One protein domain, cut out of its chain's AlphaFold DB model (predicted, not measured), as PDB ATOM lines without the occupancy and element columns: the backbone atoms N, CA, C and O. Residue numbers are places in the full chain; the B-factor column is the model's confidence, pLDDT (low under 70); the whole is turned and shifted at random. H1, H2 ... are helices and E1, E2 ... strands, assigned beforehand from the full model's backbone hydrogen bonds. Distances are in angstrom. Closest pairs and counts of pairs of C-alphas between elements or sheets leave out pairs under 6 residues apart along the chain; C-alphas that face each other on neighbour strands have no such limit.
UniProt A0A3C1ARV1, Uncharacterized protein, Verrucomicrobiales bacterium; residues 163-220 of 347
ATOM      1  N   GLN A 163      34.925  89.766  18.462       90.69
ATOM      2  CA  GLN A 163      33.742  90.257  17.775       90.69
ATOM      3  C   GLN A 163      32.775  89.104  17.530       90.69
ATOM      4  O   GLN A 163      33.189  87.990  17.198       90.69
ATOM      5  N   LEU A 164      31.490  89.384  17.746       92.50
ATOM      6  CA  LEU A 164      30.388  88.455  17.549       92.50
ATOM      7  C   LEU A 164      29.547  88.925  16.362       92.50
ATOM      8  O   LEU A 164      29.096  90.068  16.339       92.50
ATOM      9  N   TRP A 165      29.279  88.024  15.425       93.81
ATOM     10  CA  TRP A 165      28.337  88.232  14.330       93.81
ATOM     11  C   TRP A 165      27.179  87.246  14.440       93.81
ATOM     12  O   TRP A 165      27.380  86.065  14.728       93.81
ATOM     13  N   LEU A 166      25.963  87.723  14.177       92.56
ATOM     14  CA  LEU A 166      24.794  86.873  13.961       92.56
ATOM     15  C   LEU A 166      24.590  86.729  12.456       92.56
ATOM     16  O   LEU A 166      24.326  87.715  11.773       92.56
ATOM     17  N   LEU A 167      24.743  85.511  11.947       92.19
ATOM     18  CA  LEU A 167      24.679  85.237  10.515       92.19
ATOM     19  C   LEU A 167      23.233  85.016  10.054       92.19
ATOM     20  O   LEU A 167      22.386  84.509  10.806       92.19
ATOM     21  N   SER A 168      22.942  85.344   8.794       90.69
ATOM     22  CA  SER A 168      21.664  84.971   8.188       90.69
ATOM     23  C   SER A 168      21.528  83.451   8.064       90.69
ATOM     24  O   SER A 168      22.503  82.698   8.148       90.69
ATOM     25  N   ASP A 169      20.294  82.977   7.874       90.62
ATOM     26  CA  ASP A 169      20.046  81.550   7.639       90.62
ATOM     27  C   ASP A 169      20.742  81.075   6.361       90.62
ATOM     28  O   ASP A 169      21.351  80.005   6.351       90.62
ATOM     29  N   SER A 170      20.708  81.894   5.307       89.56
ATOM     30  CA  SER A 170      21.353  81.592   4.031       89.56
ATOM     31  C   SER A 170      22.864  81.465   4.189       89.56
ATOM     32  O   SER A 170      23.443  80.475   3.746       89.56
ATOM     33  N   LEU A 171      23.509  82.407   4.886       90.25
ATOM     34  CA  LEU A 171      24.952  82.346   5.096       90.25
ATOM     35  C   LEU A 171      25.348  81.182   6.009       90.25
ATOM     36  O   LEU A 171      26.335  80.501   5.732       90.25
ATOM     37  N   HIS A 172      24.565  80.905   7.058       89.31
ATOM     38  CA  HIS A 172      24.752  79.715   7.891       89.31
ATOM     39  C   HIS A 172      24.743  78.436   7.046       89.31
ATOM     40  O   HIS A 172      25.662  77.624   7.150       89.31
ATOM     41  N   GLN A 173      23.742  78.269   6.179       88.50
ATOM     42  CA  GLN A 173      23.666  77.115   5.286       88.50
ATOM     43  C   GLN A 173      24.847  77.096   4.307       88.50
ATOM     44  O   GLN A 173      25.460  76.053   4.096       88.50
ATOM     45  N   HIS A 174      25.235  78.240   3.750       87.56
ATOM     46  CA  HIS A 174      26.337  78.302   2.796       87.56
ATOM     47  C   HIS A 174      27.695  77.938   3.423       87.56
ATOM     48  O   HIS A 174      28.441  77.130   2.864       87.56
ATOM     49  N   TRP A 175      28.027  78.508   4.587       88.44
ATOM     50  CA  TRP A 175      29.326  78.307   5.242       88.44
ATOM     51  C   TRP A 175      29.390  77.026   6.073       88.44
ATOM     52  O   TRP A 175      30.437  76.381   6.122       88.44
ATOM     53  N   PHE A 176      28.281  76.638   6.708       86.06
ATOM     54  CA  PHE A 176      28.278  75.638   7.776       86.06
ATOM     55  C   PHE A 176      27.264  74.499   7.581       86.06
ATOM     56  O   PHE A 176      27.138  73.666   8.475       86.06
ATOM     57  N   ALA A 177      26.586  74.358   6.428       75.88
ATOM     58  CA  ALA A 177      25.642  73.239   6.213       75.88
ATOM     59  C   ALA A 177      26.269  71.843   6.368       75.88
ATOM     60  O   ALA A 177      25.563  70.870   6.625       75.88
ATOM     61  N   LYS A 178      27.588  71.720   6.178       70.75
ATOM     62  CA  LYS A 178      28.314  70.451   6.344       70.75
ATOM     63  C   LYS A 178      28.839  70.232   7.758       70.75
ATOM     64  O   LYS A 178      29.347  69.149   8.042       70.75
ATOM     65  N   THR A 179      28.730  71.225   8.633       68.00
ATOM     66  CA  THR A 179      29.130  71.106  10.029       68.00
ATOM     67  C   THR A 179      28.065  70.259  10.731       68.00
ATOM     68  O   THR A 179      27.062  70.768  11.217       68.00
ATOM     69  N   GLN A 180      28.239  68.931  10.704       59.47
ATOM     70  CA  GLN A 180      27.359  67.937  11.341       59.47
ATOM     71  C   GLN A 180      27.528  67.949  12.864       59.47
ATOM     72  O   GLN A 180      27.910  66.955  13.481       59.47
ATOM     73  N   SER A 181      27.328  69.106  13.474       68.06
ATOM     74  CA  SER A 181      27.631  69.324  14.873       68.06
ATOM     75  C   SER A 181      26.367  69.590  15.679       68.06
ATOM     76  O   SER A 181      25.324  69.970  15.146       68.06
ATOM     77  N   ASN A 182      26.440  69.322  16.984       85.56
ATOM     78  CA  ASN A 182      25.333  69.570  17.897       85.56
ATOM     79  C   ASN A 182      24.948  71.065  17.831       85.56
ATOM     80  O   ASN A 182      25.804  71.905  18.133       85.56
ATOM     81  N   PRO A 183      23.702  71.415  17.456       86.62
ATOM     82  CA  PRO A 183      23.315  72.803  17.229       86.62
ATOM     83  C   PRO A 183      23.375  73.665  18.496       86.62
ATOM     84  O   PRO A 183      23.505  74.882  18.386       86.62
ATOM     85  N   ASP A 184      23.334  73.050  19.680       88.88
ATOM     86  CA  ASP A 184      23.326  73.738  20.974       88.88
ATOM     87  C   ASP A 184      24.721  73.917  21.594       88.88
ATOM     88  O   ASP A 184      24.848  74.375  22.730       88.88
ATOM     89  N   GLN A 185      25.781  73.554  20.869       89.75
ATOM     90  CA  GLN A 185      27.160  73.656  21.343       89.75
ATOM     91  C   GLN A 185      27.992  74.591  20.472       89.75
ATOM     92  O   GLN A 185      27.732  74.764  19.283       89.75
ATOM     93  N   TRP A 186      29.012  75.184  21.088       92.12
ATOM     94  CA  TRP A 186      30.036  75.943  20.384       92.12
ATOM     95  C   TRP A 186      31.026  74.994  19.711       92.12
ATOM     96  O   TRP A 186      31.454  74.010  20.316       92.12
ATOM     97  N   HIS A 187      31.427  75.318  18.484       91.81
ATOM     98  CA  HIS A 187      32.362  74.526  17.681       91.81
ATOM     99  C   HIS A 187      33.540  75.365  17.217       91.81
ATOM    100  O   HIS A 187      33.366  76.524  16.856       91.81
ATOM    101  N   ALA A 188      34.723  74.760  17.176       92.12
ATOM    102  CA  ALA A 188      35.889  75.326  16.507       92.12
ATOM    103  C   ALA A 188      35.650  75.396  14.991       92.12
ATOM    104  O   ALA A 188      35.234  74.397  14.407       92.12
ATOM    105  N   ILE A 189      35.930  76.538  14.360       91.88
ATOM    106  CA  ILE A 189      35.624  76.768  12.932       91.88
ATOM    107  C   ILE A 189      36.764  77.432  12.148       91.88
ATOM    108  O   ILE A 189      36.586  77.852  11.006       91.88
ATOM    109  N   GLU A 190      37.970  77.510  12.710       89.12
ATOM    110  CA  GLU A 190      39.122  78.131  12.044       89.12
ATOM    111  C   GLU A 190      39.469  77.433  10.731       89.12
ATOM    112  O   GLU A 190      39.760  78.099   9.742       89.12
ATOM    113  N   SER A 191      39.413  76.099  10.696       86.06
ATOM    114  CA  SER A 191      39.683  75.320   9.480       86.06
ATOM    115  C   SER A 191      38.652  75.564   8.376       86.06
ATOM    116  O   SER A 191      38.996  75.499   7.194       86.06
ATOM    117  N   ASP A 192      37.402  75.862   8.734       87.31
ATOM    118  CA  ASP A 192      36.376  76.242   7.763       87.31
ATOM    119  C   ASP A 192      36.626  77.666   7.253       87.31
ATOM    120  O   ASP A 192      36.612  77.899   6.042       87.31
ATOM    121  N   LEU A 193      36.985  78.593   8.148       85.06
ATOM    122  CA  LEU A 193      37.311  79.975   7.788       85.06
ATOM    123  C   LEU A 193      38.600  80.122   6.965       85.06
ATOM    124  O   LEU A 193      38.704  81.033   6.140       85.06
ATOM    125  N   GLN A 194      39.560  79.204   7.105       80.94
ATOM    126  CA  GLN A 194      40.779  79.172   6.285       80.94
ATOM    127  C   GLN A 194      40.485  79.042   4.786       80.94
ATOM    128  O   GLN A 194      41.223  79.598   3.970       80.94
ATOM    129  N   ARG A 195      39.384  78.381   4.397       79.56
ATOM    130  CA  ARG A 195      38.966  78.269   2.984       79.56
ATOM    131  C   ARG A 195      38.584  79.618   2.375       79.56
ATOM    132  O   ARG A 195      38.622  79.770   1.158       79.56
ATOM    133  N   TYR A 196      38.267  80.597   3.220       74.38
ATOM    134  CA  TYR A 196      37.989  81.979   2.837       74.38
ATOM    135  C   TYR A 196      39.213  82.897   2.990       74.38
ATOM    136  O   TYR A 196      39.080  84.115   2.910       74.38
ATOM    137  N   GLY A 197      40.411  82.331   3.189       71.56
ATOM    138  CA  GLY A 197      41.673  83.073   3.266       71.56
ATOM    139  C   GLY A 197      41.975  83.684   4.636       71.56
ATOM    140  O   GLY A 197      42.895  84.492   4.751       71.56
ATOM    141  N   ILE A 198      41.225  83.310   5.677       75.19
ATOM    142  CA  ILE A 198      41.420  83.827   7.034       75.19
ATOM    143  C   ILE A 198      42.443  82.956   7.761       75.19
ATOM    144  O   ILE A 198      42.248  81.759   7.957       75.19
ATOM    145  N   VAL A 199      43.550  83.566   8.174       77.12
ATOM    146  CA  VAL A 199      44.622  82.893   8.917       77.12
ATOM    147  C   VAL A 199      44.432  83.151  10.404       77.12
ATOM    148  O   VAL A 199      44.171  84.288  10.775       77.12
ATOM    149  N   PHE A 200      44.627  82.137  11.249       79.81
ATOM    150  CA  PHE A 200      44.552  82.241  12.712       79.81
ATOM    151  C   PHE A 200      45.938  82.023  13.334       79.81
ATOM    152  O   PHE A 200      46.377  80.879  13.462       79.81
ATOM    153  N   PRO A 201      46.665  83.105  13.667       74.81
ATOM    154  CA  PRO A 201      47.906  83.036  14.432       74.81
ATOM    155  C   PRO A 201      47.684  82.502  15.851       74.81
ATOM    156  O   PRO A 201      46.553  82.412  16.327       74.81
ATOM    157  N   ALA A 202      48.776  82.192  16.553       73.06
ATOM    158  CA  ALA A 202      48.718  81.836  17.968       73.06
ATOM    159  C   ALA A 202      48.016  82.935  18.790       73.06
ATOM    160  O   ALA A 202      48.230  84.122  18.548       73.06
ATOM    161  N   GLY A 203      47.169  82.531  19.740       74.75
ATOM    162  CA  GLY A 203      46.329  83.446  20.523       74.75
ATOM    163  C   GLY A 203      45.000  83.820  19.855       74.75
ATOM    164  O   GLY A 203      44.093  84.270  20.547       74.75
ATOM    165  N   CYS A 204      44.846  83.593  18.546       84.31
ATOM    166  CA  CYS A 204      43.599  83.832  17.821       84.31
ATOM    167  C   CYS A 204      42.804  82.534  17.651       84.31
ATOM    168  O   CYS A 204      43.372  81.462  17.430       84.31
ATOM    169  N   TYR A 205      41.481  82.636  17.693       91.25
ATOM    170  CA  TYR A 205      40.576  81.510  17.472       91.25
ATOM    171  C   TYR A 205      39.204  82.009  17.023       91.25
ATOM    172  O   TYR A 205      38.901  83.200  17.096       91.25
ATOM    173  N   ALA A 206      38.370  81.098  16.543       93.00
ATOM    174  CA  ALA A 206      36.984  81.383  16.236       93.00
ATOM    175  C   ALA A 206      36.086  80.200  16.593       93.00
ATOM    176  O   ALA A 206      36.460  79.030  16.451       93.00
ATOM    177  N   GLU A 207      34.894  80.536  17.064       94.12
ATOM    178  CA  GLU A 207      33.884  79.598  17.517       94.12
ATOM    179  C   GLU A 207      32.537  79.910  16.867       94.12
ATOM    180  O   GLU A 207      32.195  81.070  16.629       94.12
ATOM    181  N   TYR A 208      31.753  78.872  16.600       93.44
ATOM    182  CA  TYR A 208      30.417  79.001  16.035       93.44
ATOM    183  C   TYR A 208      29.382  78.241  16.854       93.44
ATOM    184  O   TYR A 208      29.589  77.074  17.182       93.44
ATOM    185  N   LEU A 209      28.259  78.897  17.139       91.81
ATOM    186  CA  LEU A 209      27.091  78.317  17.792       91.81
ATOM    187  C   LEU A 209      25.921  78.246  16.788       91.81
ATOM    188  O   LEU A 209      25.313  79.285  16.498       91.81
ATOM    189  N   PRO A 210      25.589  77.055  16.250       90.62
ATOM    190  CA  PRO A 210      24.652  76.924  15.134       90.62
ATOM    191  C   PRO A 210      23.220  77.366  15.442       90.62
ATOM    192  O   PRO A 210      22.641  78.102  14.649       90.62
ATOM    193  N   ASN A 211      22.647  76.992  16.593       88.88
ATOM    194  CA  ASN A 211      21.255  77.330  16.929       88.88
ATOM    195  C   ASN A 211      20.999  78.849  16.995       88.88
ATOM    196  O   ASN A 211      19.913  79.315  16.656       88.88
ATOM    197  N   LYS A 212      22.010  79.629  17.393       89.00
ATOM    198  CA  LYS A 212      21.980  81.098  17.429       89.00
ATOM    199  C   LYS A 212      22.577  81.736  16.180       89.00
ATOM    200  O   LYS A 212      22.527  82.955  16.055       89.00
ATOM    201  N   ARG A 213      23.153  80.934  15.280       92.44
ATOM    202  CA  ARG A 213      23.946  81.371  14.122       92.44
ATOM    203  C   ARG A 213      25.027  82.379  14.507       92.44
ATOM    204  O   ARG A 213      25.309  83.316  13.765       92.44
ATOM    205  N   ALA A 214      25.605  82.187  15.686       92.44
ATOM    206  CA  ALA A 214      26.504  83.147  16.291       92.44
ATOM    207  C   ALA A 214      27.952  82.748  16.002       92.44
ATOM    208  O   ALA A 214      28.403  81.689  16.431       92.44
ATOM    209  N   LEU A 215      28.662  83.593  15.261       94.19
ATOM    210  CA  LEU A 215      30.080  83.460  14.957       94.19
ATOM    211  C   LEU A 215      30.864  84.409  15.858       94.19
ATOM    212  O   LEU A 215      30.712  85.620  15.752       94.19
ATOM    213  N   LEU A 216      31.701  83.863  16.731       94.94
ATOM    214  CA  LEU A 216      32.608  84.613  17.591       94.94
ATOM    215  C   LEU A 216      34.034  84.429  17.081       94.94
ATOM    216  O   LEU A 216      34.467  83.299  16.868       94.94
ATOM    217  N   ALA A 217      34.788  85.511  16.925       93.19
ATOM    218  CA  ALA A 217      36.218  85.425  16.647       93.19
ATOM    219  C   ALA A 217      37.012  86.267  17.638       93.19
ATOM    220  O   ALA A 217      36.646  87.410  17.901       93.19
ATOM    221  N   VAL A 218      38.118  85.709  18.128       90.62
ATOM    222  CA  VAL A 218      39.184  86.433  18.823       90.62
ATOM    223  C   VAL A 218      40.349  86.587  17.860       90.62
ATOM    224  O   VAL A 218      40.963  85.599  17.450       90.62
ATOM    225  N   HIS A 219      40.632  87.821  17.446       86.88
ATOM    226  CA  HIS A 219      41.677  88.106  16.465       86.88
ATOM    227  C   HIS A 219      42.161  89.555  16.526       86.88
ATOM    228  O   HIS A 219      41.604  90.402  17.217       86.88
ATOM    229  N   TYR A 220      43.209  89.863  15.777       81.25
ATOM    230  CA  TYR A 220      43.671  91.218  15.538       81.25
ATOM    231  C   TYR A 220      42.597  92.055  14.826       81.25
ATOM    232  O   TYR A 220      41.965  91.558  13.889       81.25
TER     233      TYR A 220
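What this domain is: This is residues 163 to 220 of the 347 residues of an uncharacterized protein of Verrucomicrobiales bacterium (UniProt A0A3C1ARV1). A small antiparallel sheet of three strands makes a slab, and two short helices, H1 and H2, sit off it, each only grazing it. From edge strand E1 the chain leaves the sheet through H1, a long unnamed stretch and H2, comes back at the other edge as E2, and folds back in a hairpin to E3, which fills the place between E1 and E2. The printed part has 58 residues with two named helices and three named strands, in the order E1, H1, H2, E2, E3; the sheet's order is E1, E3, E2. The class is mixed, helices and strands, with under half of the residues in named elements. The whole is compact, with a radius of gyration of the C-alphas of 10.9 A and spans of 28 by 19 by 18 A.

How they stand to each other: E1, residues 163 to 166, and E3, residues 214 to 219, are antiparallel neighbours at 161 degrees; N 165 and O 215 are 2.8 A apart, within hydrogen-bond range. E3 and E2, residues 205 to 209, form a hairpin at 173 degrees, with N 207 and O 216 2.8 A apart, within hydrogen-bond range. H1, residues 169 to 176, is only just on the sheet, with 5 pairs of C-alphas within 10 A, and only grazes it with residues 172 to 176. H2, residues 190 to 194, only grazes the sheet with residues 190 to 193; its closest C-alphas to E2 are those of Glu 190 and Ala 206, 5.7 A apart. H1 and H2 are close but not clearly touching; their closest C-alphas, of Trp 175 and Asp 192, are 7.8 A apart. E1, H1 and H2, and E2 form a split strand-helix-strand unit, two strands that run the same way with E3 between them in the sheet, and its crossover is right-handed. Residues 187 to 188 pair antiparallel with residues 207 to 208 of E2. In H1 and H2 every O i to N i+4 pair is within hydrogen-bond range.

Where its parts are: E1 begins at C-alpha 163, (33.742, 90.257, 17.775), and measures 10.3 A. H1 measures 10.1 A and H2 6.1 A. E2 measures 13.9 A from C-alpha 205, (40.576, 81.510, 17.472). E3, 16.0 A long, ends at C-alpha 219, (41.677, 88.106, 16.465).

The domain as a whole: The C-alphas of Ser 170 and Ala 202 are the two farthest apart, at 30.7 A. The printed part has no cut. The link from H1 to H2, residues 177 to 189, is long. The mean pLDDT of the printed part is 85.8, and residues 179 to 181 are under 70.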